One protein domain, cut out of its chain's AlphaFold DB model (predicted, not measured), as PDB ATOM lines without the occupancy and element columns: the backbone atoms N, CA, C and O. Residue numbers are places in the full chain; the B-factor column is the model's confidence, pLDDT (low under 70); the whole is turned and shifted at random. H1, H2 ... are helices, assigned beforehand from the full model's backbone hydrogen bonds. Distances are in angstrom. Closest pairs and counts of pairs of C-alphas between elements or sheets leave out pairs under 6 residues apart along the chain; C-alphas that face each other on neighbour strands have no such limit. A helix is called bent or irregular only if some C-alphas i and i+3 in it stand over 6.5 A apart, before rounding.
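AT A GLANCE: This is residues 140 to 221 and 262 to 362 of the 499 residues of the protein "RING-type domain-containing protein" of Caenorhabditis brenneri (UniProt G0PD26). One very long, bent helix, H1, makes the length of the domain, and a second bent helix, H5, lies side by side with its first arm, the two running the same way. The far part of H1, residues 200 to 221, sticks out, as do residues 262 to 272 with H2, while H3 and H4 are short turns joined by a long stretch without a named element. The printed part has 183 residues with five named helices, H1 to H5 in order, and no named strand; the class is all helix. It is extended, with a radius of gyration of the C-alphas of 30.8 A and spans of 113 by 33 by 22 A.

IN THESE COORDINATES: H1, residues 140 to 221, begins at C-alpha 140 (-37.827, 75.387, 128.010). By its hydrogen bonds it was assigned as one helix, but it is bent: C-alphas 174 and 177 are 6.6 A apart. Its arms are H1a, residues 140 to 174, 50.9 A, and H1b, residues 177 to 221, 63.9 A. H2 is residues 265 to 272, H3 281 to 285 and H4 308 to 311. H5, residues 319 to 360, also assigned as one helix by its hydrogen bonds, is bent, with C-alphas 350 and 353 7.0 A apart; H5a is residues 319 to 350, 46.9 A, and H5b 353 to 360, ending at C-alpha 360 (-49.925, 93.797, 67.472).

HOW THE PARTS SIT: H1a and H5a touch at a shallow tilt of 26 degrees, the same way; their closest C-alphas, Ser 151 and Cys 324, are 5.2 A apart. H1b, with residues 178 to 182 alone, only just touches H5b, with 3 pairs of C-alphas within 8 A, about perpendicular at 80 degrees; the closest are Leu 182 and Ile 355, 7.4 A. H2 touches no helix. In H1a, H1b, H2, H3, H5a and H5b every O i to N i+4 pair is within hydrogen-bond range; H4 is too short for one.

THE WHOLE: The C-alphas farthest apart, Asp 141 and Val 221, are 112.7 A apart. Residues 222 to 261 are not printed, a gap of 24.6 A between C-alphas 221 and 262. The link H3 to H4 is long, 22 residues. Residues 303 and 362 are under 70 in pLDDT.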
ATOM      1  N   ASP A 140     -36.722  76.054 128.697       88.62
ATOM      2  CA  ASP A 140     -37.827  75.387 128.010       88.62
ATOM      3  C   ASP A 140     -38.948  76.370 127.646       88.62
ATOM      4  O   ASP A 140     -39.578  76.221 126.595       88.62
ATOM      5  N   ASP A 141     -39.184  77.403 128.454       91.56
ATOM      6  CA  ASP A 141     -40.175  78.437 128.157       91.56
ATOM      7  C   ASP A 141     -39.732  79.385 127.033       91.56
ATOM      8  O   ASP A 141     -40.547  79.744 126.170       91.56
ATOM      9  N   GLU A 142     -38.442  79.719 126.952       93.81
ATOM     10  CA  GLU A 142     -37.879  80.478 125.831       93.81
ATOM     11  C   GLU A 142     -37.924  79.674 124.523       93.81
ATOM     12  O   GLU A 142     -38.408  80.162 123.496       93.81
ATOM     13  N   VAL A 143     -37.554  78.393 124.570       93.81
ATOM     14  CA  VAL A 143     -37.669  77.462 123.436       93.81
ATOM     15  C   VAL A 143     -39.128  77.320 122.997       93.81
ATOM     16  O   VAL A 143     -39.444  77.420 121.810       93.81
ATOM     17  N   LYS A 144     -40.060  77.165 123.942       93.62
ATOM     18  CA  LYS A 144     -41.506  77.136 123.670       93.62
ATOM     19  C   LYS A 144     -42.015  78.431 123.036       93.62
ATOM     20  O   LYS A 144     -43.007  78.365 122.299       93.62
ATOM     21  N   LYS A 145     -41.420  79.589 123.346       95.50
ATOM     22  CA  LYS A 145     -41.737  80.891 122.734       95.50
ATOM     23  C   LYS A 145     -41.189  80.968 121.307       95.50
ATOM     24  O   LYS A 145     -41.942  81.338 120.405       95.50
ATOM     25  N   MET A 146     -39.948  80.536 121.084       95.31
ATOM     26  CA  MET A 146     -39.342  80.461 119.748       95.31
ATOM     27  C   MET A 146     -40.094  79.503 118.821       95.31
ATOM     28  O   MET A 146     -40.401  79.875 117.693       95.31
ATOM     29  N   LEU A 147     -40.477  78.314 119.298       94.88
ATOM     30  CA  LEU A 147     -41.266  77.352 118.517       94.88
ATOM     31  C   LEU A 147     -42.675  77.884 118.198       94.88
ATOM     32  O   LEU A 147     -43.160  77.719 117.081       94.88
ATOM     33  N   ARG A 148     -43.324  78.613 119.124       95.44
ATOM     34  CA  ARG A 148     -44.583  79.325 118.813       95.44
ATOM     35  C   ARG A 148     -44.382  80.336 117.684       95.44
ATOM     36  O   ARG A 148     -45.164  80.346 116.739       95.44
ATOM     37  N   GLN A 149     -43.332  81.152 117.756       95.62
ATOM     38  CA  GLN A 149     -43.021  82.121 116.705       95.62
ATOM     39  C   GLN A 149     -42.692  81.436 115.367       95.62
ATOM     40  O   GLN A 149     -43.146  81.907 114.328       95.62
ATOM     41  N   CYS A 150     -41.950  80.325 115.393       95.81
ATOM     42  CA  CYS A 150     -41.639  79.506 114.223       95.81
ATOM     43  C   CYS A 150     -42.916  78.984 113.558       95.81
ATOM     44  O   CYS A 150     -43.165  79.317 112.404       95.81
ATOM     45  N   SER A 151     -43.771  78.276 114.306       96.31
ATOM     46  CA  SER A 151     -45.033  77.735 113.779       96.31
ATOM     47  C   SER A 151     -45.944  78.820 113.195       96.31
ATOM     48  O   SER A 151     -46.541  78.622 112.140       96.31
ATOM     49  N   LEU A 152     -46.014  79.999 113.827       95.94
ATOM     50  CA  LEU A 152     -46.770  81.136 113.304       95.94
ATOM     51  C   LEU A 152     -46.183  81.645 111.981       95.94
ATOM     52  O   LEU A 152     -46.926  81.873 111.030       95.94
ATOM     53  N   LYS A 153     -44.855  81.795 111.898       95.06
ATOM     54  CA  LYS A 153     -44.171  82.185 110.658       95.06
ATOM     55  C   LYS A 153     -44.371  81.155 109.545       95.06
ATOM     56  O   LYS A 153     -44.639  81.562 108.421       95.06
ATOM     57  N   GLN A 154     -44.280  79.859 109.844       96.00
ATOM     58  CA  GLN A 154     -44.486  78.782 108.868       96.00
ATOM     59  C   GLN A 154     -45.918  78.787 108.331       96.00
ATOM     60  O   GLN A 154     -46.103  78.803 107.122       96.00
ATOM     61  N   ARG A 155     -46.931  78.874 109.203       96.25
ATOM     62  CA  ARG A 155     -48.338  78.979 108.774       96.25
ATOM     63  C   ARG A 155     -48.593  80.213 107.916       96.25
ATOM     64  O   ARG A 155     -49.250  80.107 106.888       96.25
ATOM     65  N   ASN A 156     -48.051  81.365 108.311       94.19
ATOM     66  CA  ASN A 156     -48.175  82.590 107.522       94.19
ATOM     67  C   ASN A 156     -47.498  82.447 106.151       94.19
ATOM     68  O   ASN A 156     -48.046  82.917 105.159       94.19
ATOM     69  N   TYR A 157     -46.333  81.790 106.091       94.31
ATOM     70  CA  TYR A 157     -45.648  81.496 104.835       94.31
ATOM     71  C   TYR A 157     -46.472  80.555 103.952       94.31
ATOM     72  O   TYR A 157     -46.677  80.866 102.788       94.31
ATOM     73  N   ILE A 158     -46.979  79.445 104.501       95.00
ATOM     74  CA  ILE A 158     -47.818  78.482 103.771       95.00
ATOM     75  C   ILE A 158     -49.048  79.190 103.200       95.00
ATOM     76  O   ILE A 158     -49.234  79.177 101.987       95.00
ATOM     77  N   ALA A 159     -49.816  79.897 104.037       95.12
ATOM     78  CA  ALA A 159     -51.027  80.595 103.609       95.12
ATOM     79  C   ALA A 159     -50.749  81.655 102.528       95.12
ATOM     80  O   ALA A 159     -51.501  81.786 101.563       95.12
ATOM     81  N   TYR A 160     -49.651  82.404 102.664       93.50
ATOM     82  CA  TYR A 160     -49.239  83.379 101.657       93.50
ATOM     83  C   TYR A 160     -48.834  82.706 100.335       93.50
ATOM     84  O   TYR A 160     -49.257  83.143  99.264       93.50
ATOM     85  N   SER A 161     -48.040  81.637 100.403       92.88
ATOM     86  CA  SER A 161     -47.580  80.874  99.240       92.88
ATOM     87  C   SER A 161     -48.737  80.207  98.499       92.88
ATOM     88  O   SER A 161     -48.767  80.244  97.273       92.88
ATOM     89  N   GLU A 162     -49.714  79.653  99.217       95.00
ATOM     90  CA  GLU A 162     -50.932  79.077  98.633       95.00
ATOM     91  C   GLU A 162     -51.777  80.138  97.922       95.00
ATOM     92  O   GLU A 162     -52.099  79.968  96.750       95.00
ATOM     93  N   MET A 163     -52.029  81.286  98.557       94.06
ATOM     94  CA  MET A 163     -52.745  82.403  97.923       94.06
ATOM     95  C   MET A 163     -52.049  82.891  96.636       94.06
ATOM     96  O   MET A 163     -52.702  83.211  95.635       94.06
ATOM     97  N   MET A 164     -50.713  82.955  96.647       91.38
ATOM     98  CA  MET A 164     -49.916  83.316  95.471       91.38
ATOM     99  C   MET A 164     -49.998  82.254  94.371       91.38
ATOM    100  O   MET A 164     -50.136  82.607  93.199       91.38
ATOM    101  N   LEU A 165     -49.927  80.971  94.736       92.44
ATOM    102  CA  LEU A 165     -50.072  79.846  93.813       92.44
ATOM    103  C   LEU A 165     -51.454  79.826  93.156       92.44
ATOM    104  O   LEU A 165     -51.520  79.637  91.947       92.44
ATOM    105  N   ASP A 166     -52.525  80.089  93.902       93.56
ATOM    106  CA  ASP A 166     -53.891  80.135  93.365       93.56
ATOM    107  C   ASP A 166     -54.055  81.263  92.341       93.56
ATOM    108  O   ASP A 166     -54.510  81.045  91.215       93.56
ATOM    109  N   THR A 167     -53.600  82.470  92.699       90.38
ATOM    110  CA  THR A 167     -53.599  83.630  91.791       90.38
ATOM    111  C   THR A 167     -52.794  83.332  90.523       90.38
ATOM    112  O   THR A 167     -53.166  83.727  89.412       90.38
ATOM    113  N   TRP A 168     -51.668  82.637  90.685       90.12
ATOM    114  CA  TRP A 168     -50.803  82.262  89.582       90.12
ATOM    115  C   TRP A 168     -51.430  81.196  88.685       90.12
ATOM    116  O   TRP A 168     -51.409  81.367  87.470       90.12
ATOM    117  N   GLU A 169     -52.002  80.129  89.245       91.19
ATOM    118  CA  GLU A 169     -52.584  79.026  88.474       91.19
ATOM    119  C   GLU A 169     -53.759  79.519  87.627       91.19
ATOM    120  O   GLU A 169     -53.876  79.154  86.458       91.19
ATOM    121  N   GLU A 170     -54.580  80.428  88.159       91.69
ATOM    122  CA  GLU A 170     -55.671  81.045  87.402       91.69
ATOM    123  C   GLU A 170     -55.146  81.803  86.167       91.69
ATOM    124  O   GLU A 170     -55.653  81.663  85.047       91.69
ATOM    125  N   ARG A 171     -54.074  82.582  86.353       91.44
ATOM    126  CA  ARG A 171     -53.423  83.350  85.288       91.44
ATOM    127  C   ARG A 171     -52.681  82.454  84.294       91.44
ATOM    128  O   ARG A 171     -52.799  82.643  83.081       91.44
ATOM    129  N   ALA A 172     -51.942  81.463  84.780       89.81
ATOM    130  CA  ALA A 172     -51.243  80.481  83.964       89.81
ATOM    131  C   ALA A 172     -52.231  79.661  83.129       89.81
ATOM    132  O   ALA A 172     -51.988  79.445  81.943       89.81
ATOM    133  N   GLY A 173     -53.381  79.290  83.697       91.00
ATOM    134  CA  GLY A 173     -54.463  78.603  82.997       91.00
ATOM    135  C   GLY A 173     -54.963  79.369  81.771       91.00
ATOM    136  O   GLY A 173     -55.211  78.759  80.730       91.00
ATOM    137  N   ARG A 174     -55.030  80.706  81.840       92.94
ATOM    138  CA  ARG A 174     -55.383  81.552  80.685       92.94
ATOM    139  C   ARG A 174     -54.254  81.694  79.666       92.94
ATOM    140  O   ARG A 174     -54.519  81.685  78.469       92.94
ATOM    141  N   LEU A 175     -53.001  81.793  80.110       90.50
ATOM    142  CA  LEU A 175     -51.839  81.992  79.227       90.50
ATOM    143  C   LEU A 175     -51.360  80.705  78.539       90.50
ATOM    144  O   LEU A 175     -50.827  80.757  77.429       90.50
ATOM    145  N   ARG A 176     -51.548  79.540  79.167       90.50
ATOM    146  CA  ARG A 176     -51.067  78.240  78.673       90.50
ATOM    147  C   ARG A 176     -51.601  77.923  77.261       90.50
ATOM    148  O   ARG A 176     -50.771  77.629  76.400       90.50
ATOM    149  N   PRO A 177     -52.904  78.088  76.940       93.00
ATOM    150  CA  PRO A 177     -53.412  77.924  75.574       93.00
ATOM    151  C   PRO A 177     -52.746  78.835  74.534       93.00
ATOM    152  O   PRO A 177     -52.504  78.398  73.408       93.00
ATOM    153  N   TYR A 178     -52.404  80.077  74.898       91.62
ATOM    154  CA  TYR A 178     -51.708  81.007  74.001       91.62
ATOM    155  C   TYR A 178     -50.290  80.533  73.704       91.62
ATOM    156  O   TYR A 178     -49.891  80.478  72.542       91.62
ATOM    157  N   ALA A 179     -49.543  80.150  74.742       89.94
ATOM    158  CA  ALA A 179     -48.187  79.639  74.586       89.94
ATOM    159  C   ALA A 179     -48.168  78.349  73.748       89.94
ATOM    160  O   ALA A 179     -47.342  78.209  72.844       89.94
ATOM    161  N   THR A 180     -49.121  77.437  73.976       91.25
ATOM    162  CA  THR A 180     -49.279  76.217  73.172       91.25
ATOM    163  C   THR A 180     -49.604  76.534  71.714       91.25
ATOM    164  O   THR A 180     -48.954  75.989  70.819       91.25
ATOM    165  N   LEU A 181     -50.565  77.430  71.449       92.06
ATOM    166  CA  LEU A 181     -50.905  77.822  70.080       92.06
ATOM    167  C   LEU A 181     -49.714  78.479  69.382       92.06
ATOM    168  O   LEU A 181     -49.455  78.188  68.219       92.06
ATOM    169  N   LEU A 182     -48.982  79.347  70.076       90.19
ATOM    170  CA  LEU A 182     -47.821  80.026  69.519       90.19
ATOM    171  C   LEU A 182     -46.693  79.042  69.189       90.19
ATOM    172  O   LEU A 182     -46.115  79.110  68.105       90.19
ATOM    173  N   HIS A 183     -46.404  78.105  70.091       88.50
ATOM    174  CA  HIS A 183     -45.434  77.047  69.832       88.50
ATOM    175  C   HIS A 183     -45.839  76.213  68.609       88.50
ATOM    176  O   HIS A 183     -45.016  75.964  67.730       88.50
ATOM    177  N   TYR A 184     -47.120  75.851  68.507       92.81
ATOM    178  CA  TYR A 184     -47.655  75.132  67.354       92.81
ATOM    179  C   TYR A 184     -47.552  75.944  66.053       92.81
ATOM    180  O   TYR A 184     -47.048  75.425  65.059       92.81
ATOM    181  N   LYS A 185     -47.935  77.230  66.066       90.75
ATOM    182  CA  LYS A 185     -47.773  78.162  64.934       90.75
ATOM    183  C   LYS A 185     -46.321  78.217  64.463       90.75
ATOM    184  O   LYS A 185     -46.059  78.070  63.274       90.75
ATOM    185  N   ASN A 186     -45.381  78.382  65.393       88.38
ATOM    186  CA  ASN A 186     -43.956  78.445  65.083       88.38
ATOM    187  C   ASN A 186     -43.429  77.135  64.504       88.38
ATOM    188  O   ASN A 186     -42.681  77.172  63.533       88.38
ATOM    189  N   LYS A 187     -43.844  75.993  65.057       91.94
ATOM    190  CA  LYS A 187     -43.480  74.682  64.516       91.94
ATOM    191  C   LYS A 187     -43.961  74.528  63.073       91.94
ATOM    192  O   LYS A 187     -43.153  74.263  62.195       91.94
ATOM    193  N   VAL A 188     -45.246  74.784  62.818       92.12
ATOM    194  CA  VAL A 188     -45.825  74.708  61.468       92.12
ATOM    195  C   VAL A 188     -45.129  75.676  60.507       92.12
ATOM    196  O   VAL A 188     -44.829  75.304  59.377       92.12
ATOM    197  N   ARG A 189     -44.829  76.904  60.950       90.88
ATOM    198  CA  ARG A 189     -44.085  77.891  60.155       90.88
ATOM    199  C   ARG A 189     -42.711  77.359  59.749       90.88
ATOM    200  O   ARG A 189     -42.373  77.436  58.574       90.88
ATOM    201  N   LEU A 190     -41.950  76.811  60.698       89.75
ATOM    202  CA  LEU A 190     -40.624  76.241  60.444       89.75
ATOM    203  C   LEU A 190     -40.691  75.024  59.514       89.75
ATOM    204  O   LEU A 190     -39.856  74.908  58.621       89.75
ATOM    205  N   ASP A 191     -41.696  74.159  59.672       92.75
ATOM    206  CA  ASP A 191     -41.904  72.999  58.799       92.75
ATOM    207  C   ASP A 191     -42.187  73.439  57.347       92.75
ATOM    208  O   ASP A 191     -41.599  72.905  56.401       92.75
ATOM    209  N   VAL A 192     -43.042  74.455  57.159       92.94
ATOM    210  CA  VAL A 192     -43.338  75.030  55.835       92.94
ATOM    211  C   VAL A 192     -42.112  75.730  55.250       92.94
ATOM    212  O   VAL A 192     -41.788  75.521  54.084       92.94
ATOM    213  N   GLU A 193     -41.402  76.529  56.045       92.81
ATOM    214  CA  GLU A 193     -40.185  77.223  55.620       92.81
ATOM    215  C   GLU A 193     -39.103  76.233  55.168       92.81
ATOM    216  O   GLU A 193     -38.508  76.404  54.101       92.81
ATOM    217  N   TYR A 194     -38.881  75.170  55.945       95.12
ATOM    218  CA  TYR A 194     -37.956  74.095  55.602       95.12
ATOM    219  C   TYR A 194     -38.347  73.417  54.285       95.12
ATOM    220  O   TYR A 194     -37.507  73.279  53.392       95.12
ATOM    221  N   PHE A 195     -39.625  73.053  54.130       96.50
ATOM    222  CA  PHE A 195     -40.130  72.459  52.894       96.50
ATOM    223  C   PHE A 195     -39.889  73.371  51.687       96.50
ATOM    224  O   PHE A 195     -39.352  72.917  50.674       96.50
ATOM    225  N   VAL A 196     -40.258  74.652  51.791       95.81
ATOM    226  CA  VAL A 196     -40.120  75.622  50.698       95.81
ATOM    227  C   VAL A 196     -38.654  75.784  50.303       95.81
ATOM    228  O   VAL A 196     -38.334  75.684  49.120       95.81
ATOM    229  N   LYS A 197     -37.750  75.945  51.277       94.94
ATOM    230  CA  LYS A 197     -36.306  76.066  51.023       94.94
ATOM    231  C   LYS A 197     -35.732  74.837  50.316       94.94
ATOM    232  O   LYS A 197     -34.978  74.989  49.355       94.94
ATOM    233  N   GLU A 198     -36.102  73.629  50.741       97.12
ATOM    234  CA  GLU A 198     -35.643  72.408  50.073       97.12
ATOM    235  C   GLU A 198     -36.230  72.245  48.662       97.12
ATOM    236  O   GLU A 198     -35.508  71.859  47.741       97.12
ATOM    237  N   GLN A 199     -37.498  72.604  48.428       97.38
ATOM    238  CA  GLN A 199     -38.046  72.597  47.063       97.38
ATOM    239  C   GLN A 199     -37.365  73.629  46.160       97.38
ATOM    240  O   GLN A 199     -37.003  73.300  45.031       97.38
ATOM    241  N   MET A 200     -37.119  74.846  46.654       96.88
ATOM    242  CA  MET A 200     -36.380  75.866  45.903       96.88
ATOM    243  C   MET A 200     -34.985  75.365  45.525       96.88
ATOM    244  O   MET A 200     -34.587  75.473  44.370       96.88
ATOM    245  N   LYS A 201     -34.260  74.740  46.459       97.44
ATOM    246  CA  LYS A 201     -32.945  74.144  46.192       97.44
ATOM    247  C   LYS A 201     -32.998  73.095  45.077       97.44
ATOM    248  O   LYS A 201     -32.151  73.123  44.184       97.44
ATOM    249  N   ARG A 202     -34.002  72.211  45.088       97.50
ATOM    250  CA  ARG A 202     -34.218  71.216  44.020       97.50
ATOM    251  C   ARG A 202     -34.498  71.881  42.675       97.50
ATOM    252  O   ARG A 202     -33.875  71.510  41.684       97.50
ATOM    253  N   TYR A 203     -35.367  72.890  42.635       97.69
ATOM    254  CA  TYR A 203     -35.655  73.615  41.397       97.69
ATOM    255  C   TYR A 203     -34.466  74.414  40.877       97.69
ATOM    256  O   TYR A 203     -34.271  74.455  39.668       97.69
ATOM    257  N   THR A 204     -33.619  74.975  41.737       97.62
ATOM    258  CA  THR A 204     -32.364  75.603  41.301       97.62
ATOM    259  C   THR A 204     -31.458  74.597  40.585       97.62
ATOM    260  O   THR A 204     -30.932  74.894  39.513       97.62
ATOM    261  N   GLN A 205     -31.303  73.387  41.136       97.38
ATOM    262  CA  GLN A 205     -30.512  72.323  40.503       97.38
ATOM    263  C   GLN A 205     -31.133  71.860  39.178       97.38
ATOM    264  O   GLN A 205     -30.432  71.698  38.177       97.38
ATOM    265  N   GLU A 206     -32.453  71.675  39.157       97.75
ATOM    266  CA  GLU A 206     -33.194  71.268  37.963       97.75
ATOM    267  C   GLU A 206     -33.114  72.321  36.852       97.75
ATOM    268  O   GLU A 206     -32.879  71.965  35.699       97.75
ATOM    269  N   LEU A 207     -33.237  73.609  37.187       97.38
ATOM    270  CA  LEU A 207     -33.074  74.712  36.239       97.38
ATOM    271  C   LEU A 207     -31.683  74.700  35.607       97.38
ATOM    272  O   LEU A 207     -31.593  74.746  34.383       97.38
ATOM    273  N   GLY A 208     -30.621  74.543  36.404       96.00
ATOM    274  CA  GLY A 208     -29.260  74.435  35.869       96.00
ATOM    275  C   GLY A 208     -29.096  73.252  34.904       96.00
ATOM    276  O   GLY A 208     -28.490  73.386  33.840       96.00
ATOM    277  N   SER A 209     -29.698  72.097  35.215       97.56
ATOM    278  CA  SER A 209     -29.710  70.943  34.300       97.56
ATOM    279  C   SER A 209     -30.498  71.220  33.013       97.56
ATOM    280  O   SER A 209     -30.033  70.895  31.917       97.56
ATOM    281  N   LEU A 210     -31.681  71.837  33.121       97.56
ATOM    282  CA  LEU A 210     -32.532  72.176  31.980       97.56
ATOM    283  C   LEU A 210     -31.868  73.197  31.057       97.56
ATOM    284  O   LEU A 210     -31.951  73.047  29.842       97.56
ATOM    285  N   GLU A 211     -31.196  74.209  31.600       97.44
ATOM    286  CA  GLU A 211     -30.479  75.216  30.814       97.44
ATOM    287  C   GLU A 211     -29.352  74.596  29.989       97.44
ATOM    288  O   GLU A 211     -29.266  74.858  28.788       97.44
ATOM    289  N   ASN A 212     -28.572  73.692  30.586       97.00
ATOM    290  CA  ASN A 212     -27.540  72.944  29.868       97.00
ATOM    291  C   ASN A 212     -28.138  72.073  28.751       97.00
ATOM    292  O   ASN A 212     -27.643  72.076  27.624       97.00
ATOM    293  N   GLN A 213     -29.236  71.362  29.027       97.62
ATOM    294  CA  GLN A 213     -29.915  70.542  28.017       97.62
ATOM    295  C   GLN A 213     -30.499  71.380  26.875       97.62
ATOM    296  O   GLN A 213     -30.401  70.986  25.712       97.62
ATOM    297  N   ILE A 214     -31.106  72.529  27.190       97.12
ATOM    298  CA  ILE A 214     -31.649  73.464  26.199       97.12
ATOM    299  C   ILE A 214     -30.523  73.993  25.318       97.12
ATOM    300  O   ILE A 214     -30.661  73.944  24.103       97.12
ATOM    301  N   MET A 215     -29.410  74.438  25.908       97.38
ATOM    302  CA  MET A 215     -28.256  74.951  25.168       97.38
ATOM    303  C   MET A 215     -27.704  73.911  24.183       97.38
ATOM    304  O   MET A 215     -27.539  74.205  23.002       97.38
ATOM    305  N   LEU A 216     -27.475  72.677  24.648       97.44
ATOM    306  CA  LEU A 216     -26.976  71.589  23.803       97.44
ATOM    307  C   LEU A 216     -27.957  71.235  22.678       97.44
ATOM    308  O   LEU A 216     -27.557  71.080  21.527       97.44
ATOM    309  N   THR A 217     -29.252  71.130  22.993       96.25
ATOM    310  CA  THR A 217     -30.274  70.776  21.995       96.25
ATOM    311  C   THR A 217     -30.460  71.896  20.970       96.25
ATOM    312  O   THR A 217     -30.588  71.611  19.784       96.25
ATOM    313  N   ASP A 218     -30.443  73.159  21.398       96.75
ATOM    314  CA  ASP A 218     -30.557  74.324  20.513       96.75
ATOM    315  C   ASP A 218     -29.378  74.409  19.535       96.75
ATOM    316  O   ASP A 218     -29.589  74.595  18.337       96.75
ATOM    317  N   ASN A 219     -28.148  74.182  20.012       96.44
ATOM    318  CA  ASN A 219     -26.961  74.118  19.155       96.44
ATOM    319  C   ASN A 219     -27.064  72.984  18.123       96.44
ATOM    320  O   ASN A 219     -26.849  73.226  16.936       96.44
ATOM    321  N   ASN A 220     -27.480  71.784  18.541       95.56
ATOM    322  CA  ASN A 220     -27.686  70.661  17.621       95.56
ATOM    323  C   ASN A 220     -28.762  70.973  16.569       95.56
ATOM    324  O   ASN A 220     -28.596  70.657  15.394       95.56
ATOM    325  N   VAL A 221     -29.873  71.600  16.971       96.00
ATOM    326  CA  VAL A 221     -30.944  72.006  16.047       96.00
ATOM    327  C   VAL A 221     -30.434  73.041  15.041       96.00
ATOM    328  O   VAL A 221     -30.762  72.932  13.860       96.00
ATOM    329  N   PRO A 262     -51.847  73.364  26.267       76.44
ATOM    330  CA  PRO A 262     -52.686  73.222  27.447       76.44
ATOM    331  C   PRO A 262     -51.807  73.095  28.702       76.44
ATOM    332  O   PRO A 262     -50.717  72.516  28.617       76.44
ATOM    333  N   PRO A 263     -52.244  73.653  29.849       77.19
ATOM    334  CA  PRO A 263     -51.464  73.628  31.077       77.19
ATOM    335  C   PRO A 263     -51.117  72.185  31.448       77.19
ATOM    336  O   PRO A 263     -51.987  71.315  31.498       77.19
ATOM    337  N   ASP A 264     -49.827  71.946  31.662       88.88
ATOM    338  CA  ASP A 264     -49.281  70.637  31.996       88.88
ATOM    339  C   ASP A 264     -49.916  70.129  33.311       88.88
ATOM    340  O   ASP A 264     -49.825  70.828  34.327       88.88
ATOM    341  N   PRO A 265     -50.557  68.944  33.344       94.50
ATOM    342  CA  PRO A 265     -51.088  68.367  34.579       94.50
ATOM    343  C   PRO A 265     -50.038  68.274  35.695       94.50
ATOM    344  O   PRO A 265     -50.369  68.432  36.872       94.50
ATOM    345  N   GLU A 266     -48.767  68.070  35.336       94.56
ATOM    346  CA  GLU A 266     -47.659  68.052  36.290       94.56
ATOM    347  C   GLU A 266     -47.410  69.428  36.922       94.56
ATOM    348  O   GLU A 266     -47.072  69.498  38.103       94.56
ATOM    349  N   TYR A 267     -47.628  70.521  36.182       94.38
ATOM    350  CA  TYR A 267     -47.507  71.885  36.706       94.38
ATOM    351  C   TYR A 267     -48.578  72.165  37.761       94.38
ATOM    352  O   TYR A 267     -48.267  72.631  38.858       94.38
ATOM    353  N   THR A 268     -49.838  71.820  37.475       94.50
ATOM    354  CA  THR A 268     -50.922  71.957  38.457       94.50
ATOM    355  C   THR A 268     -50.661  71.090  39.688       94.50
ATOM    356  O   THR A 268     -50.819  71.561  40.813       94.50
ATOM    357  N   ALA A 269     -50.196  69.852  39.499       96.12
ATOM    358  CA  ALA A 269     -49.824  68.978  40.607       96.12
ATOM    359  C   ALA A 269     -48.654  69.539  41.437       96.12
ATOM    360  O   ALA A 269     -48.656  69.394  42.657       96.12
ATOM    361  N   ALA A 270     -47.672  70.189  40.806       94.81
ATOM    362  CA  ALA A 270     -46.554  70.822  41.500       94.81
ATOM    363  C   ALA A 270     -47.008  72.008  42.362       94.81
ATOM    364  O   ALA A 270     -46.612  72.091  43.522       94.81
ATOM    365  N   LEU A 271     -47.899  72.862  41.849       94.69
ATOM    366  CA  LEU A 271     -48.475  73.962  42.630       94.69
ATOM    367  C   LEU A 271     -49.295  73.457  43.823       94.69
ATOM    368  O   LEU A 271     -49.182  73.996  44.918       94.69
ATOM    369  N   LEU A 272     -50.066  72.380  43.646       95.88
ATOM    370  CA  LEU A 272     -50.852  71.775  44.729       95.88
ATOM    371  C   LEU A 272     -49.995  71.127  45.829       95.88
ATOM    372  O   LEU A 272     -50.496  70.879  46.923       95.88
ATOM    373  N   ARG A 273     -48.715  70.839  45.561       96.00
ATOM    374  CA  ARG A 273     -47.772  70.334  46.574       96.00
ATOM    375  C   ARG A 273     -47.191  71.437  47.449       96.00
ATOM    376  O   ARG A 273     -46.570  71.110  48.457       96.00
ATOM    377  N   ILE A 274     -47.356  72.708  47.079       93.81
ATOM    378  CA  ILE A 274     -46.929  73.823  47.920       93.81
ATOM    379  C   ILE A 274     -47.864  73.857  49.138       93.81
ATOM    380  O   ILE A 274     -49.071  74.040  48.972       93.81
ATOM    381  N   PRO A 275     -47.349  73.632  50.360       92.94
ATOM    382  CA  PRO A 275     -48.183  73.566  51.545       92.94
ATOM    383  C   PRO A 275     -48.876  74.917  51.763       92.94
ATOM    384  O   PRO A 275     -48.204  75.955  51.780       92.94
ATOM    385  N   PRO A 276     -50.207  74.935  51.944       93.12
ATOM    386  CA  PRO A 276     -50.901  76.164  52.278       93.12
ATOM    387  C   PRO A 276     -50.466  76.624  53.672       93.12
ATOM    388  O   PRO A 276     -50.265  75.800  54.565       93.12
ATOM    389  N   ILE A 277     -50.373  77.938  53.886       88.62
ATOM    390  CA  ILE A 277     -50.222  78.481  55.240       88.62
ATOM    391  C   ILE A 277     -51.557  78.252  55.961       88.62
ATOM    392  O   ILE A 277     -52.569  78.823  55.540       88.62
ATOM    393  N   PRO A 278     -51.609  77.428  57.020       89.38
ATOM    394  CA  PRO A 278     -52.857  77.221  57.729       89.38
ATOM    395  C   PRO A 278     -53.289  78.524  58.399       89.38
ATOM    396  O   PRO A 278     -52.500  79.189  59.074       89.38
ATOM    397  N   SER A 279     -54.563  78.881  58.234       90.19
ATOM    398  CA  SER A 279     -55.171  79.906  59.078       90.19
ATOM    399  C   SER A 279     -55.354  79.337  60.483       90.19
ATOM    400  O   SER A 279     -55.809  78.206  60.667       90.19
ATOM    401  N   PHE A 280     -55.012  80.150  61.478       90.50
ATOM    402  CA  PHE A 280     -55.198  79.830  62.891       90.50
ATOM    403  C   PHE A 280     -56.350  80.624  63.518       90.50
ATOM    404  O   PHE A 280     -56.466  80.684  64.744       90.50
ATOM    405  N   ASP A 281     -57.191  81.260  62.695       91.12
ATOM    406  CA  ASP A 281     -58.237  82.171  63.164       91.12
ATOM    407  C   ASP A 281     -59.270  81.444  64.031       91.12
ATOM    408  O   ASP A 281     -59.757  81.994  65.018       91.12
ATOM    409  N   ALA A 282     -59.586  80.189  63.698       93.31
ATOM    410  CA  ALA A 282     -60.514  79.367  64.470       93.31
ATOM    411  C   ALA A 282     -59.954  79.028  65.861       93.31
ATOM    412  O   ALA A 282     -60.639  79.220  66.863       93.31
ATOM    413  N   GLN A 283     -58.697  78.581  65.942       93.62
ATOM    414  CA  GLN A 283     -58.035  78.277  67.213       93.62
ATOM    415  C   GLN A 283     -57.895  79.539  68.065       93.62
ATOM    416  O   GLN A 283     -58.112  79.491  69.271       93.62
ATOM    417  N   GLN A 284     -57.586  80.674  67.434       90.62
ATOM    418  CA  GLN A 284     -57.436  81.954  68.115       90.62
ATOM    419  C   GLN A 284     -58.761  82.484  68.676       90.62
ATOM    420  O   GLN A 284     -58.772  83.038  69.773       90.62
ATOM    421  N   LYS A 285     -59.885  82.272  67.977       92.56
ATOM    422  CA  LYS A 285     -61.232  82.603  68.483       92.56
ATOM    423  C   LYS A 285     -61.633  81.786  69.713       92.56
ATOM    424  O   LYS A 285     -62.451  82.256  70.496       92.56
ATOM    425  N   ASN A 286     -61.049  80.602  69.886       95.00
ATOM    426  CA  ASN A 286     -61.324  79.707  71.010       95.00
ATOM    427  C   ASN A 286     -60.410  79.952  72.223       95.00
ATOM    428  O   ASN A 286     -60.532  79.244  73.222       95.00
ATOM    429  N   LEU A 287     -59.483  80.914  72.154       93.38
ATOM    430  CA  LEU A 287     -58.604  81.230  73.278       93.38
ATOM    431  C   LEU A 287     -59.362  81.976  74.392       93.38
ATOM    432  O   LEU A 287     -60.238  82.798  74.102       93.38
ATOM    433  N   PRO A 288     -59.026  81.724  75.671       94.69
ATOM    434  CA  PRO A 288     -59.625  82.445  76.788       94.69
ATOM    435  C   PRO A 288     -59.250  83.929  76.730       94.69
ATOM    436  O   PRO A 288     -58.131  84.272  76.375       94.69
ATOM    437  N   LYS A 289     -60.156  84.833  77.114       93.44
ATOM    438  CA  LYS A 289     -59.832  86.267  77.157       93.44
ATOM    439  C   LYS A 289     -58.766  86.533  78.223       93.44
ATOM    440  O   LYS A 289     -58.954  86.148  79.374       93.44
ATOM    441  N   LEU A 290     -57.686  87.212  77.838       91.56
ATOM    442  CA  LEU A 290     -56.664  87.668  78.774       91.56
ATOM    443  C   LEU A 290     -57.152  88.898  79.543       91.56
ATOM    444  O   LEU A 290     -57.756  89.814  78.979       91.56
ATOM    445  N   ASN A 291     -56.855  88.925  80.835       93.69
ATOM    446  CA  ASN A 291     -57.010  90.105  81.669       93.69
ATOM    447  C   ASN A 291     -55.856  91.081  81.408       93.69
ATOM    448  O   ASN A 291     -54.756  90.679  81.031       93.69
ATOM    449  N   ARG A 292     -56.075  92.374  81.683       91.31
ATOM    450  CA  ARG A 292     -55.066  93.434  81.476       91.31
ATOM    451  C   ARG A 292     -53.715  93.114  82.124       91.31
ATOM    452  O   ARG A 292     -52.681  93.411  81.541       91.31
ATOM    453  N   ASN A 293     -53.749  92.471  83.288       91.69
ATOM    454  CA  ASN A 293     -52.562  92.193  84.089       91.69
ATOM    455  C   ASN A 293     -51.996  90.784  83.836       91.69
ATOM    456  O   ASN A 293     -51.036  90.379  84.488       91.69
ATOM    457  N   ASP A 294     -52.561  90.014  82.893       89.81
ATOM    458  CA  ASP A 294     -52.100  88.650  82.604       89.81
ATOM    459  C   ASP A 294     -50.717  88.608  81.950       89.81
ATOM    460  O   ASP A 294     -50.090  87.551  81.911       89.81
ATOM    461  N   LEU A 295     -50.184  89.738  81.488       88.31
ATOM    462  CA  LEU A 295     -48.821  89.834  80.965       88.31
ATOM    463  C   LEU A 295     -47.865  90.579  81.911       88.31
ATOM    464  O   LEU A 295     -46.664  90.577  81.661       88.31
ATOM    465  N   ASP A 296     -48.335  91.141  83.027       90.50
ATOM    466  CA  ASP A 296     -47.501  91.910  83.965       90.50
ATOM    467  C   ASP A 296     -46.503  91.035  84.724       90.50
ATOM    468  O   ASP A 296     -46.767  89.867  84.992       90.50
ATOM    469  N   ASP A 297     -45.359  91.562  85.137       86.50
ATOM    470  CA  ASP A 297     -44.390  90.731  85.850       86.50
ATOM    471  C   ASP A 297     -44.914  90.339  87.243       86.50
ATOM    472  O   ASP A 297     -45.247  91.184  88.075       86.50
ATOM    473  N   ILE A 298     -45.021  89.032  87.493       83.50
ATOM    474  CA  ILE A 298     -45.404  88.486  88.792       83.50
ATOM    475  C   ILE A 298     -44.230  88.671  89.740       83.50
ATOM    476  O   ILE A 298     -43.140  88.139  89.520       83.50
ATOM    477  N   LYS A 299     -44.476  89.422  90.811       85.25
ATOM    478  CA  LYS A 299     -43.544  89.545  91.925       85.25
ATOM    479  C   LYS A 299     -43.619  88.267  92.748       85.25
ATOM    480  O   LYS A 299     -44.566  88.065  93.502       85.25
ATOM    481  N   TRP A 300     -42.634  87.399  92.570       82.81
ATOM    482  CA  TRP A 300     -42.429  86.253  93.447       82.81
ATOM    483  C   TRP A 300     -41.843  86.758  94.761       82.81
ATOM    484  O   TRP A 300     -41.017  87.671  94.758       82.81
ATOM    485  N   ALA A 301     -42.280  86.206  95.891       78.81
ATOM    486  CA  ALA A 301     -41.663  86.557  97.159       78.81
ATOM    487  C   ALA A 301     -40.214  86.061  97.158       78.81
ATOM    488  O   ALA A 301     -39.958  84.865  97.221       78.81
ATOM    489  N   GLU A 302     -39.267  86.995  97.108       73.44
ATOM    490  CA  GLU A 302     -37.826  86.719  97.196       73.44
ATOM    491  C   GLU A 302     -37.394  86.270  98.601       73.44
ATOM    492  O   GLU A 302     -36.210  86.062  98.867       73.44
ATOM    493  N   VAL A 303     -38.341  86.134  99.531       68.38
ATOM    494  CA  VAL A 303     -38.049  85.835 100.927       68.38
ATOM    495  C   VAL A 303     -37.786  84.340 101.068       68.38
ATOM    496  O   VAL A 303     -38.668  83.567 101.434       68.38
ATOM    497  N   ALA A 304     -36.545  83.938 100.803       78.25
ATOM    498  CA  ALA A 304     -35.993  82.739 101.411       78.25
ATOM    499  C   ALA A 304     -36.043  82.948 102.931       78.25
ATOM    500  O   ALA A 304     -35.268  83.726 103.494       78.25
ATOM    501  N   VAL A 305     -37.027  82.338 103.591       88.25
ATOM    502  CA  VAL A 305     -37.140  82.422 105.046       88.25
ATOM    503  C   VAL A 305     -36.088  81.494 105.637       88.25
ATOM    504  O   VAL A 305     -36.137  80.283 105.440       88.25
ATOM    505  N   ASP A 306     -35.128  82.060 106.364       92.25
ATOM    506  CA  ASP A 306     -34.138  81.257 107.072       92.25
ATOM    507  C   ASP A 306     -34.776  80.586 108.299       92.25
ATOM    508  O   ASP A 306     -35.065  81.224 109.318       92.25
ATOM    509  N   TRP A 307     -35.021  79.280 108.183       93.88
ATOM    510  CA  TRP A 307     -35.554  78.445 109.260       93.88
ATOM    511  C   TRP A 307     -34.462  77.893 110.190       93.88
ATOM    512  O   TRP A 307     -34.791  77.333 111.240       93.88
ATOM    513  N   SER A 308     -33.176  78.071 109.852       93.06
ATOM    514  CA  SER A 308     -32.031  77.525 110.600       93.06
ATOM    515  C   SER A 308     -32.034  77.893 112.091       93.06
ATOM    516  O   SER A 308     -31.784  76.999 112.906       93.06
ATOM    517  N   PRO A 309     -32.405  79.129 112.499       94.25
ATOM    518  CA  PRO A 309     -32.476  79.494 113.916       94.25
ATOM    519  C   PRO A 309     -33.504  78.688 114.723       94.25
ATOM    520  O   PRO A 309     -33.389  78.583 115.940       94.25
ATOM    521  N   TYR A 310     -34.517  78.119 114.065       93.38
ATOM    522  CA  TYR A 310     -35.571  77.335 114.712       93.38
ATOM    523  C   TYR A 310     -35.314  75.827 114.632       93.38
ATOM    524  O   TYR A 310     -35.707  75.085 115.536       93.38
ATOM    525  N   ALA A 311     -34.630  75.380 113.573       93.06
ATOM    526  CA  ALA A 311     -34.395  73.971 113.275       93.06
ATOM    527  C   ALA A 311     -33.631  73.227 114.381       93.06
ATOM    528  O   ALA A 311     -33.904  72.055 114.643       93.06
ATOM    529  N   ILE A 312     -32.748  73.928 115.099       95.25
ATOM    530  CA  ILE A 312     -31.986  73.385 116.235       95.25
ATOM    531  C   ILE A 312     -32.876  72.863 117.379       95.25
ATOM    532  O   ILE A 312     -32.419  72.093 118.221       95.25
ATOM    533  N   HIS A 313     -34.149  73.270 117.429       93.81
ATOM    534  CA  HIS A 313     -35.089  72.881 118.481       93.81
ATOM    535  C   HIS A 313     -36.107  71.823 118.049       93.81
ATOM    536  O   HIS A 313     -36.853  71.338 118.897       93.81
ATOM    537  N   TRP A 314     -36.140  71.421 116.775       92.56
ATOM    538  CA  TRP A 314     -37.130  70.457 116.273       92.56
ATOM    539  C   TRP A 314     -36.928  69.026 116.789       92.56
ATOM    540  O   TRP A 314     -37.860  68.232 116.755       92.56
ATOM    541  N   GLY A 315     -35.728  68.695 117.280       91.94
ATOM    542  CA  GLY A 315     -35.429  67.395 117.893       91.94
ATOM    543  C   GLY A 315     -35.771  67.295 119.383       91.94
ATOM    544  O   GLY A 315     -35.565  66.239 119.974       91.94
ATOM    545  N   LYS A 316     -36.245  68.379 120.012       91.88
ATOM    546  CA  LYS A 316     -36.632  68.363 121.428       91.88
ATOM    547  C   LYS A 316     -37.989  67.674 121.594       91.88
ATOM    548  O   LYS A 316     -38.890  67.907 120.793       91.88
ATOM    549  N   ASP A 317     -38.144  66.892 122.663       90.06
ATOM    550  CA  ASP A 317     -39.404  66.228 123.035       90.06
ATOM    551  C   ASP A 317     -40.405  67.233 123.637       90.06
ATOM    552  O   ASP A 317     -40.708  67.255 124.828       90.06
ATOM    553  N   ILE A 318     -40.826  68.181 122.803       91.56
ATOM    554  CA  ILE A 318     -41.794  69.228 123.112       91.56
ATOM    555  C   ILE A 318     -42.856  69.139 122.023       91.56
ATOM    556  O   ILE A 318     -42.530  69.238 120.846       91.56
ATOM    557  N   GLU A 319     -44.132  69.038 122.389       92.69
ATOM    558  CA  GLU A 319     -45.264  68.942 121.447       92.69
ATOM    559  C   GLU A 319     -45.193  69.979 120.304       92.69
ATOM    560  O   GLU A 319     -45.402  69.673 119.133       92.69
ATOM    561  N   LYS A 320     -44.785  71.214 120.614       93.19
ATOM    562  CA  LYS A 320     -44.616  72.288 119.620       93.19
ATOM    563  C   LYS A 320     -43.499  72.041 118.602       93.19
ATOM    564  O   LYS A 320     -43.569  72.585 117.505       93.19
ATOM    565  N   ALA A 321     -42.460  71.292 118.965       92.81
ATOM    566  CA  ALA A 321     -41.374  70.935 118.058       92.81
ATOM    567  C   ALA A 321     -41.877  69.980 116.967       92.81
ATOM    568  O   ALA A 321     -41.529  70.162 115.802       92.81
ATOM    569  N   VAL A 322     -42.771  69.047 117.329       93.75
ATOM    570  CA  VAL A 322     -43.462  68.156 116.382       93.75
ATOM    571  C   VAL A 322     -44.290  68.972 115.387       93.75
ATOM    572  O   VAL A 322     -44.089  68.836 114.183       93.75
ATOM    573  N   VAL A 323     -45.108  69.915 115.874       95.25
ATOM    574  CA  VAL A 323     -45.911  70.810 115.015       95.25
ATOM    575  C   VAL A 323     -45.034  71.624 114.054       95.25
ATOM    576  O   VAL A 323     -45.353  71.748 112.876       95.25
ATOM    577  N   CYS A 324     -43.911  72.181 114.524       95.81
ATOM    578  CA  CYS A 324     -42.981  72.910 113.655       95.81
ATOM    579  C   CYS A 324     -42.334  72.021 112.587       95.81
ATOM    580  O   CYS A 324     -42.053  72.507 111.491       95.81
ATOM    581  N   LYS A 325     -42.081  70.745 112.893       94.50
ATOM    582  CA  LYS A 325     -41.517  69.784 111.942       94.50
ATOM    583  C   LYS A 325     -42.521  69.443 110.839       94.50
ATOM    584  O   LYS A 325     -42.154  69.506 109.672       94.50
ATOM    585  N   GLU A 326     -43.773  69.166 111.201       95.94
ATOM    586  CA  GLU A 326     -44.861  68.913 110.243       95.94
ATOM    587  C   GLU A 326     -45.088  70.123 109.328       95.94
ATOM    588  O   GLU A 326     -45.039  69.998 108.104       95.94
ATOM    589  N   LEU A 327     -45.200  71.324 109.909       96.69
ATOM    590  CA  LEU A 327     -45.324  72.569 109.144       96.69
ATOM    591  C   LEU A 327     -44.109  72.828 108.244       96.69
ATOM    592  O   LEU A 327     -44.254  73.392 107.167       96.69
ATOM    593  N   ASN A 328     -42.902  72.437 108.656       95.62
ATOM    594  CA  ASN A 328     -41.718  72.584 107.811       95.62
ATOM    595  C   ASN A 328     -41.770  71.675 106.575       95.62
ATOM    596  O   ASN A 328     -41.291  72.056 105.508       95.62
ATOM    597  N   ASP A 329     -42.330  70.475 106.703       95.25
ATOM    598  CA  ASP A 329     -42.503  69.585 105.559       95.25
ATOM    599  C   ASP A 329     -43.597  70.108 104.609       95.25
ATOM    600  O   ASP A 329     -43.408  70.068 103.391       95.25
ATOM    601  N   GLU A 330     -44.664  70.721 105.133       97.00
ATOM    602  CA  GLU A 330     -45.634  71.476 104.321       97.00
ATOM    603  C   GLU A 330     -44.992  72.675 103.605       97.00
ATOM    604  O   GLU A 330     -45.207  72.857 102.405       97.00
ATOM    605  N   VAL A 331     -44.139  73.451 104.291       95.00
ATOM    606  CA  VAL A 331     -43.368  74.553 103.684       95.00
ATOM    607  C   VAL A 331     -42.566  74.056 102.479       95.00
ATOM    608  O   VAL A 331     -42.657  74.656 101.411       95.00
ATOM    609  N   LYS A 332     -41.853  72.926 102.596       94.38
ATOM    610  CA  LYS A 332     -41.094  72.343 101.473       94.38
ATOM    611  C   LYS A 332     -41.993  71.945 100.301       94.38
ATOM    612  O   LYS A 332     -41.610  72.129  99.147       94.38
ATOM    613  N   ILE A 333     -43.178  71.388 100.570       95.31
ATOM    614  CA  ILE A 333     -44.152  71.054  99.519       95.31
ATOM    615  C   ILE A 333     -44.604  72.334  98.802       95.31
ATOM    616  O   ILE A 333     -44.655  72.359  97.568       95.31
ATOM    617  N   CYS A 334     -44.894  73.407  99.543       93.62
ATOM    618  CA  CYS A 334     -45.233  74.708  98.967       93.62
ATOM    619  C   CYS A 334     -44.081  75.292  98.138       93.62
ATOM    620  O   CYS A 334     -44.314  75.716  97.008       93.62
ATOM    621  N   GLU A 335     -42.841  75.240  98.629       92.69
ATOM    622  CA  GLU A 335     -41.647  75.686  97.895       92.69
ATOM    623  C   GLU A 335     -41.472  74.927  96.571       92.69
ATOM    624  O   GLU A 335     -41.229  75.534  95.528       92.69
ATOM    625  N   GLN A 336     -41.668  73.604  96.569       93.62
ATOM    626  CA  GLN A 336     -41.617  72.796  95.347       93.62
ATOM    627  C   GLN A 336     -42.709  73.190  94.344       93.62
ATOM    628  O   GLN A 336     -42.431  73.321  93.147       93.62
ATOM    629  N   LYS A 337     -43.945  73.409  94.815       93.44
ATOM    630  CA  LYS A 337     -45.049  73.895  93.970       93.44
ATOM    631  C   LYS A 337     -44.730  75.271  93.384       93.44
ATOM    632  O   LYS A 337     -44.897  75.463  92.182       93.44
ATOM    633  N   MET A 338     -44.214  76.193  94.200       91.44
ATOM    634  CA  MET A 338     -43.804  77.528  93.757       91.44
ATOM    635  C   MET A 338     -42.684  77.464  92.725       91.44
ATOM    636  O   MET A 338     -42.767  78.138  91.706       91.44
ATOM    637  N   GLN A 339     -41.673  76.618  92.925       90.69
ATOM    638  CA  GLN A 339     -40.574  76.461  91.973       90.69
ATOM    639  C   GLN A 339     -41.053  75.904  90.624       90.69
ATOM    640  O   GLN A 339     -40.600  76.345  89.561       90.69
ATOM    641  N   LYS A 340     -41.988  74.944  90.648       92.00
ATOM    642  CA  LYS A 340     -42.619  74.412  89.436       92.00
ATOM    643  C   LYS A 340     -43.409  75.503  88.706       92.00
ATOM    644  O   LYS A 340     -43.173  75.724  87.519       92.00
ATOM    645  N   ALA A 341     -44.277  76.213  89.425       89.81
ATOM    646  CA  ALA A 341     -45.060  77.328  88.898       89.81
ATOM    647  C   ALA A 341     -44.160  78.428  88.308       89.81
ATOM    648  O   ALA A 341     -44.350  78.881  87.182       89.81
ATOM    649  N   PHE A 342     -43.093  78.790  89.017       88.56
ATOM    650  CA  PHE A 342     -42.093  79.741  88.550       88.56
ATOM    651  C   PHE A 342     -41.444  79.307  87.229       88.56
ATOM    652  O   PHE A 342     -41.307  80.112  86.309       88.56
ATOM    653  N   SER A 343     -41.090  78.028  87.095       87.75
ATOM    654  CA  SER A 343     -40.481  77.490  85.871       87.75
ATOM    655  C   SER A 343     -41.446  77.535  84.677       87.75
ATOM    656  O   SER A 343     -41.064  77.948  83.580       87.75
ATOM    657  N   GLU A 344     -42.716  77.175  84.888       87.00
ATOM    658  CA  GLU A 344     -43.775  77.303  83.875       87.00
ATOM    659  C   GLU A 344     -44.010  78.773  83.487       87.00
ATOM    660  O   GLU A 344     -44.144  79.112  82.307       87.00
ATOM    661  N   TYR A 345     -43.986  79.674  84.466       86.00
ATOM    662  CA  TYR A 345     -44.128  81.105  84.242       86.00
ATOM    663  C   TYR A 345     -42.979  81.688  83.430       86.00
ATOM    664  O   TYR A 345     -43.216  82.484  82.527       86.00
ATOM    665  N   GLN A 346     -41.737  81.280  83.703       86.00
ATOM    666  CA  GLN A 346     -40.581  81.712  82.921       86.00
ATOM    667  C   GLN A 346     -40.709  81.321  81.446       86.00
ATOM    668  O   GLN A 346     -40.322  82.095  80.572       86.00
ATOM    669  N   PHE A 347     -41.270  80.146  81.147       86.25
ATOM    670  CA  PHE A 347     -41.553  79.740  79.770       86.25
ATOM    671  C   PHE A 347     -42.585  80.664  79.099       86.25
ATOM    672  O   PHE A 347     -42.376  81.123  77.971       86.25
ATOM    673  N   ILE A 348     -43.664  80.998  79.811       86.25
ATOM    674  CA  ILE A 348     -44.686  81.942  79.336       86.25
ATOM    675  C   ILE A 348     -44.097  83.349  79.164       86.25
ATOM    676  O   ILE A 348     -44.359  83.998  78.158       86.25
ATOM    677  N   GLN A 349     -43.248  83.801  80.089       83.69
ATOM    678  CA  GLN A 349     -42.573  85.099  80.033       83.69
ATOM    679  C   GLN A 349     -41.610  85.209  78.856       83.69
ATOM    680  O   GLN A 349     -41.656  86.192  78.126       83.69
ATOM    681  N   LYS A 350     -40.811  84.174  78.576       85.75
ATOM    682  CA  LYS A 350     -40.007  84.122  77.341       85.75
ATOM    683  C   LYS A 350     -40.876  84.217  76.084       85.75
ATOM    684  O   LYS A 350     -40.435  84.725  75.062       85.75
ATOM    685  N   SER A 351     -42.119  83.749  76.174       85.81
ATOM    686  CA  SER A 351     -43.100  83.833  75.093       85.81
ATOM    687  C   SER A 351     -43.893  85.147  75.093       85.81
ATOM    688  O   SER A 351     -44.587  85.408  74.119       85.81
ATOM    689  N   LYS A 352     -43.804  85.989  76.135       86.06
ATOM    690  CA  LYS A 352     -44.611  87.213  76.313       86.06
ATOM    691  C   LYS A 352     -44.395  88.211  75.190       86.06
ATOM    692  O   LYS A 352     -45.369  88.726  74.655       86.06
ATOM    693  N   GLU A 353     -43.143  88.467  74.822       80.88
ATOM    694  CA  GLU A 353     -42.823  89.377  73.717       80.88
ATOM    695  C   GLU A 353     -43.401  88.858  72.405       80.88
ATOM    696  O   GLU A 353     -43.999  89.615  71.650       80.88
ATOM    697  N   ILE A 354     -43.320  87.547  72.176       80.50
ATOM    698  CA  ILE A 354     -43.875  86.925  70.976       80.50
ATOM    699  C   ILE A 354     -45.411  86.969  70.996       80.50
ATOM    700  O   ILE A 354     -46.019  87.253  69.969       80.50
ATOM    701  N   ILE A 355     -46.054  86.737  72.145       80.19
ATOM    702  CA  ILE A 355     -47.511  86.858  72.305       80.19
ATOM    703  C   ILE A 355     -47.942  88.300  72.026       80.19
ATOM    704  O   ILE A 355     -48.834  88.510  71.205       80.19
ATOM    705  N   LYS A 356     -47.265  89.283  72.631       82.31
ATOM    706  CA  LYS A 356     -47.534  90.710  72.437       82.31
ATOM    707  C   LYS A 356     -47.373  91.113  70.970       82.31
ATOM    708  O   LYS A 356     -48.308  91.647  70.380       82.31
ATOM    709  N   MET A 357     -46.248  90.750  70.350       75.69
ATOM    710  CA  MET A 357     -46.024  90.976  68.922       75.69
ATOM    711  C   MET A 357     -47.063  90.253  68.061       75.69
ATOM    712  O   MET A 357     -47.484  90.791  67.050       75.69
ATOM    713  N   SER A 358     -47.527  89.059  68.434       71.88
ATOM    714  CA  SER A 358     -48.550  88.341  67.660       71.88
ATOM    715  C   SER A 358     -49.929  89.006  67.712       71.88
ATOM    716  O   SER A 358     -50.723  88.843  66.782       71.88
ATOM    717  N   GLU A 359     -50.228  89.752  68.779       72.75
ATOM    718  CA  GLU A 359     -51.449  90.551  68.877       72.75
ATOM    719  C   GLU A 359     -51.341  91.859  68.095       72.75
ATOM    720  O   GLU A 359     -52.288  92.207  67.390       72.75
ATOM    721  N   GLU A 360     -50.195  92.539  68.179       80.06
ATOM    722  CA  GLU A 360     -49.925  93.797  67.472       80.06
ATOM    723  C   GLU A 360     -49.761  93.567  65.956       80.06
ATOM    724  O   GLU A 360     -50.341  94.287  65.144       80.06
ATOM    725  N   ASN A 361     -49.090  92.481  65.566       70.06
ATOM    726  CA  ASN A 361     -48.707  92.174  64.188       70.06
ATOM    727  C   ASN A 361     -49.497  91.001  63.599       70.06
ATOM    728  O   ASN A 361     -48.947  90.206  62.830       70.06
ATOM    729  N   ARG A 362     -50.801  90.887  63.911       65.88
ATOM    730  CA  ARG A 362     -51.680  89.818  63.378       65.88
ATOM    731  C   ARG A 362     -51.568  89.619  61.858       65.88
ATOM    732  O   ARG A 362     -51.798  88.510  61.385       65.88
TER     733      ARG A 362